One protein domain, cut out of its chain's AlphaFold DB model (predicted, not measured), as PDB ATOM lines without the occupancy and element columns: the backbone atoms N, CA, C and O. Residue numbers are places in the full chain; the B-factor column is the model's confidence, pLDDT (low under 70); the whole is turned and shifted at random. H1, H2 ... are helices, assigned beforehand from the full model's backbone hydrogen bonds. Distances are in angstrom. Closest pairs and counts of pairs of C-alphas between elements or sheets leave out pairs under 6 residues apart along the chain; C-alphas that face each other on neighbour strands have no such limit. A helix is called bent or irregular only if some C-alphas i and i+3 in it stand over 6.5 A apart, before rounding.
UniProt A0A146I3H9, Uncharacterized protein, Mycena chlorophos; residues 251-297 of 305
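Overview. This is residues 251 to 297 of the 305 residues of an uncharacterized protein of Mycena chlorophos (UniProt A0A146I3H9). Three helices follow one another end to end in an open, loose chain: H1 and H2 make a V, and H3 turns off from the far end of H2. No helix touches another. The printed part has 47 residues with H1, H2 and H3 in that order, no named strand, and is all helix. It is loose, with a radius of gyration of the C-alphas of 13.7 A and spans of 35 by 29 by 19 A.

Along the chain. H1, residues 251 to 265, begins at C-alpha 251 (276.967, 170.736, 192.393) and is 22.5 A long. It is irregular: C-alphas 260 and 263 are 7.2 A apart. H2, residues 269 to 281, is 18.3 A long. H3, residues 285 to 297, is 18.5 A long and ends at C-alpha 297 (293.942, 152.642, 185.208).

Arrangement. H1 and H2 are close but not clearly touching, the closest C-alphas, of Leu 264 and Leu 272, being 7.6 A apart; they run opposite ways at a steep tilt of 39 degrees. H2 and H3 are close but not clearly touching, with the closest C-alphas, of Val 279 and Phe 285, 7.1 A apart, and about perpendicular at 82 degrees. H1 and H3 are apart. Every O i to N i+4 pair is within hydrogen-bond range in H2 and H3; in H1 5 of 11 are, beside 8 of 12 O i to N i+3 pairs.

Size, cuts and confidence. The two farthest C-alphas, of Ser 268 and Ser 297, are 35.5 A apart. The printed part has no cut, and both links are tight. Residues 258 and 260 to 262 have pLDDT under 70.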
ATOM      1  N   THR A 251     277.519 171.824 193.218       79.75
ATOM      2  CA  THR A 251     276.967 170.736 192.393       79.75
ATOM      3  C   THR A 251     275.565 171.055 191.886       79.75
ATOM      4  O   THR A 251     275.290 170.820 190.707       79.75
ATOM      5  N   GLU A 252     274.710 171.684 192.699       85.88
ATOM      6  CA  GLU A 252     273.402 172.171 192.240       85.88
ATOM      7  C   GLU A 252     273.538 173.249 191.157       85.88
ATOM      8  O   GLU A 252     272.834 173.212 190.146       85.88
ATOM      9  N   LYS A 253     274.496 174.174 191.304       79.44
ATOM     10  CA  LYS A 253     274.763 175.216 190.301       79.44
ATOM     11  C   LYS A 253     275.296 174.639 188.984       79.44
ATOM     12  O   LYS A 253     274.928 175.116 187.904       79.44
ATOM     13  N   LEU A 254     276.131 173.603 189.059       78.31
ATOM     14  CA  LEU A 254     276.624 172.876 187.889       78.31
ATOM     15  C   LEU A 254     275.481 172.127 187.186       78.31
ATOM     16  O   LEU A 254     275.334 172.236 185.970       78.31
ATOM     17  N   LEU A 255     274.631 171.423 187.942       77.38
ATOM     18  CA  LEU A 255     273.480 170.690 187.405       77.38
ATOM     19  C   LEU A 255     272.446 171.625 186.768       77.38
ATOM     20  O   LEU A 255     271.962 171.337 185.674       77.38
ATOM     21  N   ALA A 256     272.162 172.771 187.388       76.88
ATOM     22  CA  ALA A 256     271.278 173.788 186.819       76.88
ATOM     23  C   ALA A 256     271.825 174.360 185.496       76.88
ATOM     24  O   ALA A 256     271.057 174.621 184.566       76.88
ATOM     25  N   SER A 257     273.152 174.497 185.385       71.75
ATOM     26  CA  SER A 257     273.820 174.925 184.147       71.75
ATOM     27  C   SER A 257     273.775 173.835 183.067       71.75
ATOM     28  O   SER A 257     273.548 174.146 181.901       71.75
ATOM     29  N   LEU A 258     273.899 172.558 183.450       68.44
ATOM     30  CA  LEU A 258     273.808 171.413 182.533       68.44
ATOM     31  C   LEU A 258     272.388 171.180 181.996       68.44
ATOM     32  O   LEU A 258     272.226 170.746 180.853       68.44
ATOM     33  N   GLN A 259     271.357 171.500 182.782       74.56
ATOM     34  CA  GLN A 259     269.957 171.426 182.346       74.56
ATOM     35  C   GLN A 259     269.612 172.486 181.287       74.56
ATOM     36  O   GLN A 259     268.729 172.257 180.463       74.56
ATOM     37  N   HIS A 260     270.332 173.611 181.261       67.62
ATOM     38  CA  HIS A 260     270.156 174.659 180.250       67.62
ATOM     39  C   HIS A 260     270.899 174.375 178.934       67.62
ATOM     40  O   HIS A 260     270.643 175.045 177.943       67.62
ATOM     41  N   THR A 261     271.762 173.357 178.865       67.31
ATOM     42  CA  THR A 261     272.473 172.968 177.627       67.31
ATOM     43  C   THR A 261     271.670 172.053 176.696       67.31
ATOM     44  O   THR A 261     272.251 171.362 175.860       67.31
ATOM     45  N   THR A 262     270.338 172.041 176.786       68.75
ATOM     46  CA  THR A 262     269.516 171.344 175.774       68.75
ATOM     47  C   THR A 262     269.722 171.934 174.374       68.75
ATOM     48  O   THR A 262     269.730 171.186 173.399       68.75
ATOM     49  N   ASP A 263     270.087 173.216 174.298       76.81
ATOM     50  CA  ASP A 263     270.488 173.924 173.076       76.81
ATOM     51  C   ASP A 263     271.703 173.299 172.363       76.81
ATOM     52  O   ASP A 263     271.930 173.542 171.177       76.81
ATOM     53  N   LEU A 264     272.500 172.474 173.056       77.44
ATOM     54  CA  LEU A 264     273.670 171.809 172.477       77.44
ATOM     55  C   LEU A 264     273.262 170.749 171.438       77.44
ATOM     56  O   LEU A 264     274.030 170.471 170.516       77.44
ATOM     57  N   TYR A 265     272.041 170.210 171.550       79.50
ATOM     58  CA  TYR A 265     271.456 169.279 170.579       79.50
ATOM     59  C   TYR A 265     270.874 169.977 169.342       79.50
ATOM     60  O   TYR A 265     270.752 169.338 168.297       79.50
ATOM     61  N   ASP A 266     270.584 171.275 169.435       89.62
ATOM     62  CA  ASP A 266     270.052 172.081 168.330       89.62
ATOM     63  C   ASP A 266     271.159 172.737 167.483       89.62
ATOM     64  O   ASP A 266     270.892 173.382 166.464       89.62
ATOM     65  N   LEU A 267     272.428 172.566 167.871       85.00
ATOM     66  CA  LEU A 267     273.561 173.097 167.123       85.00
ATOM     67  C   LEU A 267     273.710 172.401 165.770       85.00
ATOM     68  O   LEU A 267     273.741 171.173 165.657       85.00
ATOM     69  N   SER A 268     273.929 173.201 164.724       90.50
ATOM     70  CA  SER A 268     274.363 172.645 163.445       90.50
ATOM     71  C   SER A 268     275.717 171.946 163.601       90.50
ATOM     72  O   SER A 268     276.557 172.346 164.412       90.50
ATOM     73  N   TYR A 269     275.979 170.946 162.757       86.75
ATOM     74  CA  TYR A 269     277.242 170.203 162.764       86.75
ATOM     75  C   TYR A 269     278.480 171.119 162.769       86.75
ATOM     76  O   TYR A 269     279.436 170.885 163.506       86.75
ATOM     77  N   GLY A 270     278.453 172.206 161.989       85.44
ATOM     78  CA  GLY A 270     279.558 173.164 161.923       85.44
ATOM     79  C   GLY A 270     279.776 173.946 163.224       85.44
ATOM     80  O   GLY A 270     280.919 174.259 163.559       85.44
ATOM     81  N   GLN A 271     278.710 174.249 163.966       83.31
ATOM     82  CA  GLN A 271     278.796 174.916 165.268       83.31
ATOM     83  C   GLN A 271     279.287 173.952 166.344       83.31
ATOM     84  O   GLN A 271     280.184 174.311 167.102       83.31
ATOM     85  N   LEU A 272     278.778 172.717 166.351       87.69
ATOM     86  CA  LEU A 272     279.236 171.683 167.272       87.69
ATOM     87  C   LEU A 272     280.724 171.369 167.063       87.69
ATOM     88  O   LEU A 272     281.486 171.324 168.023       87.69
ATOM     89  N   ALA A 273     281.170 171.229 165.811       83.00
ATOM     90  CA  ALA A 273     282.576 170.983 165.495       83.00
ATOM     91  C   ALA A 273     283.498 172.127 165.953       83.00
ATOM     92  O   ALA A 273     284.614 171.867 166.406       83.00
ATOM     93  N   ARG A 274     283.045 173.386 165.855       88.75
ATOM     94  CA  ARG A 274     283.784 174.542 166.390       88.75
ATOM     95  C   ARG A 274     283.837 174.513 167.912       88.75
ATOM     96  O   ARG A 274     284.929 174.593 168.450       88.75
ATOM     97  N   LEU A 275     282.696 174.305 168.568       90.50
ATOM     98  CA  LEU A 275     282.600 174.240 170.026       90.50
ATOM     99  C   LEU A 275     283.505 173.141 170.605       90.50
ATOM    100  O   LEU A 275     284.280 173.393 171.520       90.50
ATOM    101  N   VAL A 276     283.471 171.940 170.020       89.56
ATOM    102  CA  VAL A 276     284.372 170.838 170.397       89.56
ATOM    103  C   VAL A 276     285.832 171.214 170.137       89.56
ATOM    104  O   VAL A 276     286.700 170.926 170.957       89.56
ATOM    105  N   GLY A 277     286.114 171.871 169.011       90.62
ATOM    106  CA  GLY A 277     287.452 172.354 168.686       90.62
ATOM    107  C   GLY A 277     287.996 173.365 169.696       90.62
ATOM    108  O   GLY A 277     289.185 173.309 170.003       90.62
ATOM    109  N   ASP A 278     287.145 174.246 170.219       90.62
ATOM    110  CA  ASP A 278     287.516 175.237 171.229       90.62
ATOM    111  C   ASP A 278     287.814 174.557 172.570       90.62
ATOM    112  O   ASP A 278     288.897 174.762 173.112       90.62
ATOM    113  N   VAL A 279     286.953 173.636 173.028       90.94
ATOM    114  CA  VAL A 279     287.178 172.846 174.259       90.94
ATOM    115  C   VAL A 279     288.484 172.050 174.194       90.94
ATOM    116  O   VAL A 279     289.253 172.030 175.151       90.94
ATOM    117  N   VAL A 280     288.778 171.415 173.056       91.19
ATOM    118  CA  VAL A 280     290.021 170.640 172.875       91.19
ATOM    119  C   VAL A 280     291.268 171.535 172.901       91.19
ATOM    120  O   VAL A 280     292.360 171.053 173.211       91.19
ATOM    121  N   ARG A 281     291.130 172.824 172.569       92.12
ATOM    122  CA  ARG A 281     292.226 173.803 172.569       92.12
ATOM    123  C   ARG A 281     292.385 174.547 173.891       92.12
ATOM    124  O   ARG A 281     293.366 175.273 174.019       92.12
ATOM    125  N   GLU A 282     291.465 174.399 174.844       95.62
ATOM    126  CA  GLU A 282     291.594 175.049 176.147       95.62
ATOM    127  C   GLU A 282     292.819 174.532 176.915       95.62
ATOM    128  O   GLU A 282     293.096 173.327 176.975       95.62
ATOM    129  N   ASP A 283     293.531 175.469 177.547       83.88
ATOM    130  CA  ASP A 283     294.708 175.233 178.385       83.88
ATOM    131  C   ASP A 283     294.306 174.516 179.688       83.88
ATOM    132  O   ASP A 283     294.198 175.090 180.768       83.88
ATOM    133  N   GLY A 284     294.023 173.225 179.572       90.44
ATOM    134  CA  GLY A 284     293.523 172.390 180.662       90.44
ATOM    135  C   GLY A 284     292.990 171.051 180.174       90.44
ATOM    136  O   GLY A 284     293.057 170.060 180.906       90.44
ATOM    137  N   PHE A 285     292.561 170.982 178.913       92.38
ATOM    138  CA  PHE A 285     292.052 169.755 178.312       92.38
ATOM    139  C   PHE A 285     293.072 168.595 178.314       92.38
ATOM    140  O   PHE A 285     292.699 167.492 178.723       92.38
ATOM    141  N   PRO A 286     294.370 168.793 177.984       90.12
ATOM    142  CA  PRO A 286     295.359 167.714 178.081       90.12
ATOM    143  C   PRO A 286     295.496 167.159 179.506       90.12
ATOM    144  O   PRO A 286     295.540 165.948 179.705       90.12
ATOM    145  N   ARG A 287     295.472 168.042 180.510       91.31
ATOM    146  CA  ARG A 287     295.585 167.666 181.924       91.31
ATOM    147  C   ARG A 287     294.348 166.910 182.417       91.31
ATOM    148  O   ARG A 287     294.467 165.978 183.209       91.31
ATOM    149  N   LEU A 288     293.163 167.279 181.929       91.00
ATOM    150  CA  LEU A 288     291.933 166.527 182.172       91.00
ATOM    151  C   LEU A 288     292.029 165.105 181.595       91.00
ATOM    152  O   LEU A 288     291.689 164.145 182.285       91.00
ATOM    153  N   MET A 289     292.530 164.963 180.365       92.19
ATOM    154  CA  MET A 289     292.715 163.657 179.722       92.19
ATOM    155  C   MET A 289     293.726 162.776 180.470       92.19
ATOM    156  O   MET A 289     293.478 161.582 180.647       92.19
ATOM    157  N   GLU A 290     294.818 163.352 180.976       92.56
ATOM    158  CA  GLU A 290     295.776 162.642 181.837       92.56
ATOM    159  C   GLU A 290     295.111 162.147 183.133       92.56
ATOM    160  O   GLU A 290     295.217 160.963 183.468       92.56
ATOM    161  N   ASN A 291     294.346 163.002 183.816       91.31
ATOM    162  CA  ASN A 291     293.633 162.630 185.042       91.31
ATOM    163  C   ASN A 291     292.603 161.510 184.807       91.31
ATOM    164  O   ASN A 291     292.547 160.548 185.578       91.31
ATOM    165  N   LEU A 292     291.821 161.591 183.724       89.56
ATOM    166  CA  LEU A 292     290.852 160.550 183.358       89.56
ATOM    167  C   LEU A 292     291.543 159.219 183.031       89.56
ATOM    168  O   LEU A 292     291.087 158.163 183.473       89.56
ATOM    169  N   SER A 293     292.679 159.263 182.328       87.31
ATOM    170  CA  SER A 293     293.468 158.058 182.034       87.31
ATOM    171  C   SER A 293     294.009 157.384 183.305       87.31
ATOM    172  O   SER A 293     294.011 156.152 183.412       87.31
ATOM    173  N   SER A 294     294.390 158.181 184.310       90.75
ATOM    174  CA  SER A 294     294.828 157.684 185.614       90.75
ATOM    175  C   SER A 294     293.675 157.017 186.371       90.75
ATOM    176  O   SER A 294     293.821 155.886 186.840       90.75
ATOM    177  N   MET A 295     292.493 157.643 186.396       82.81
ATOM    178  CA  MET A 295     291.291 157.063 187.009       82.81
ATOM    179  C   MET A 295     290.894 155.717 186.394       82.81
ATOM    180  O   MET A 295     290.561 154.777 187.118       82.81
ATOM    181  N   TRP A 296     290.926 155.595 185.065       82.56
ATOM    182  CA  TRP A 296     290.594 154.332 184.398       82.56
ATOM    183  C   TRP A 296     291.612 153.230 184.686       82.56
ATOM    184  O   TRP A 296     291.224 152.075 184.850       82.56
ATOM    185  N   SER A 297     292.886 153.590 184.838       81.00
ATOM    186  CA  SER A 297     293.942 152.642 185.208       81.00
ATOM    187  C   SER A 297     293.731 152.074 186.617       81.00
ATOM    188  O   SER A 297     293.865 150.870 186.824       81.00
TER     189      SER A 297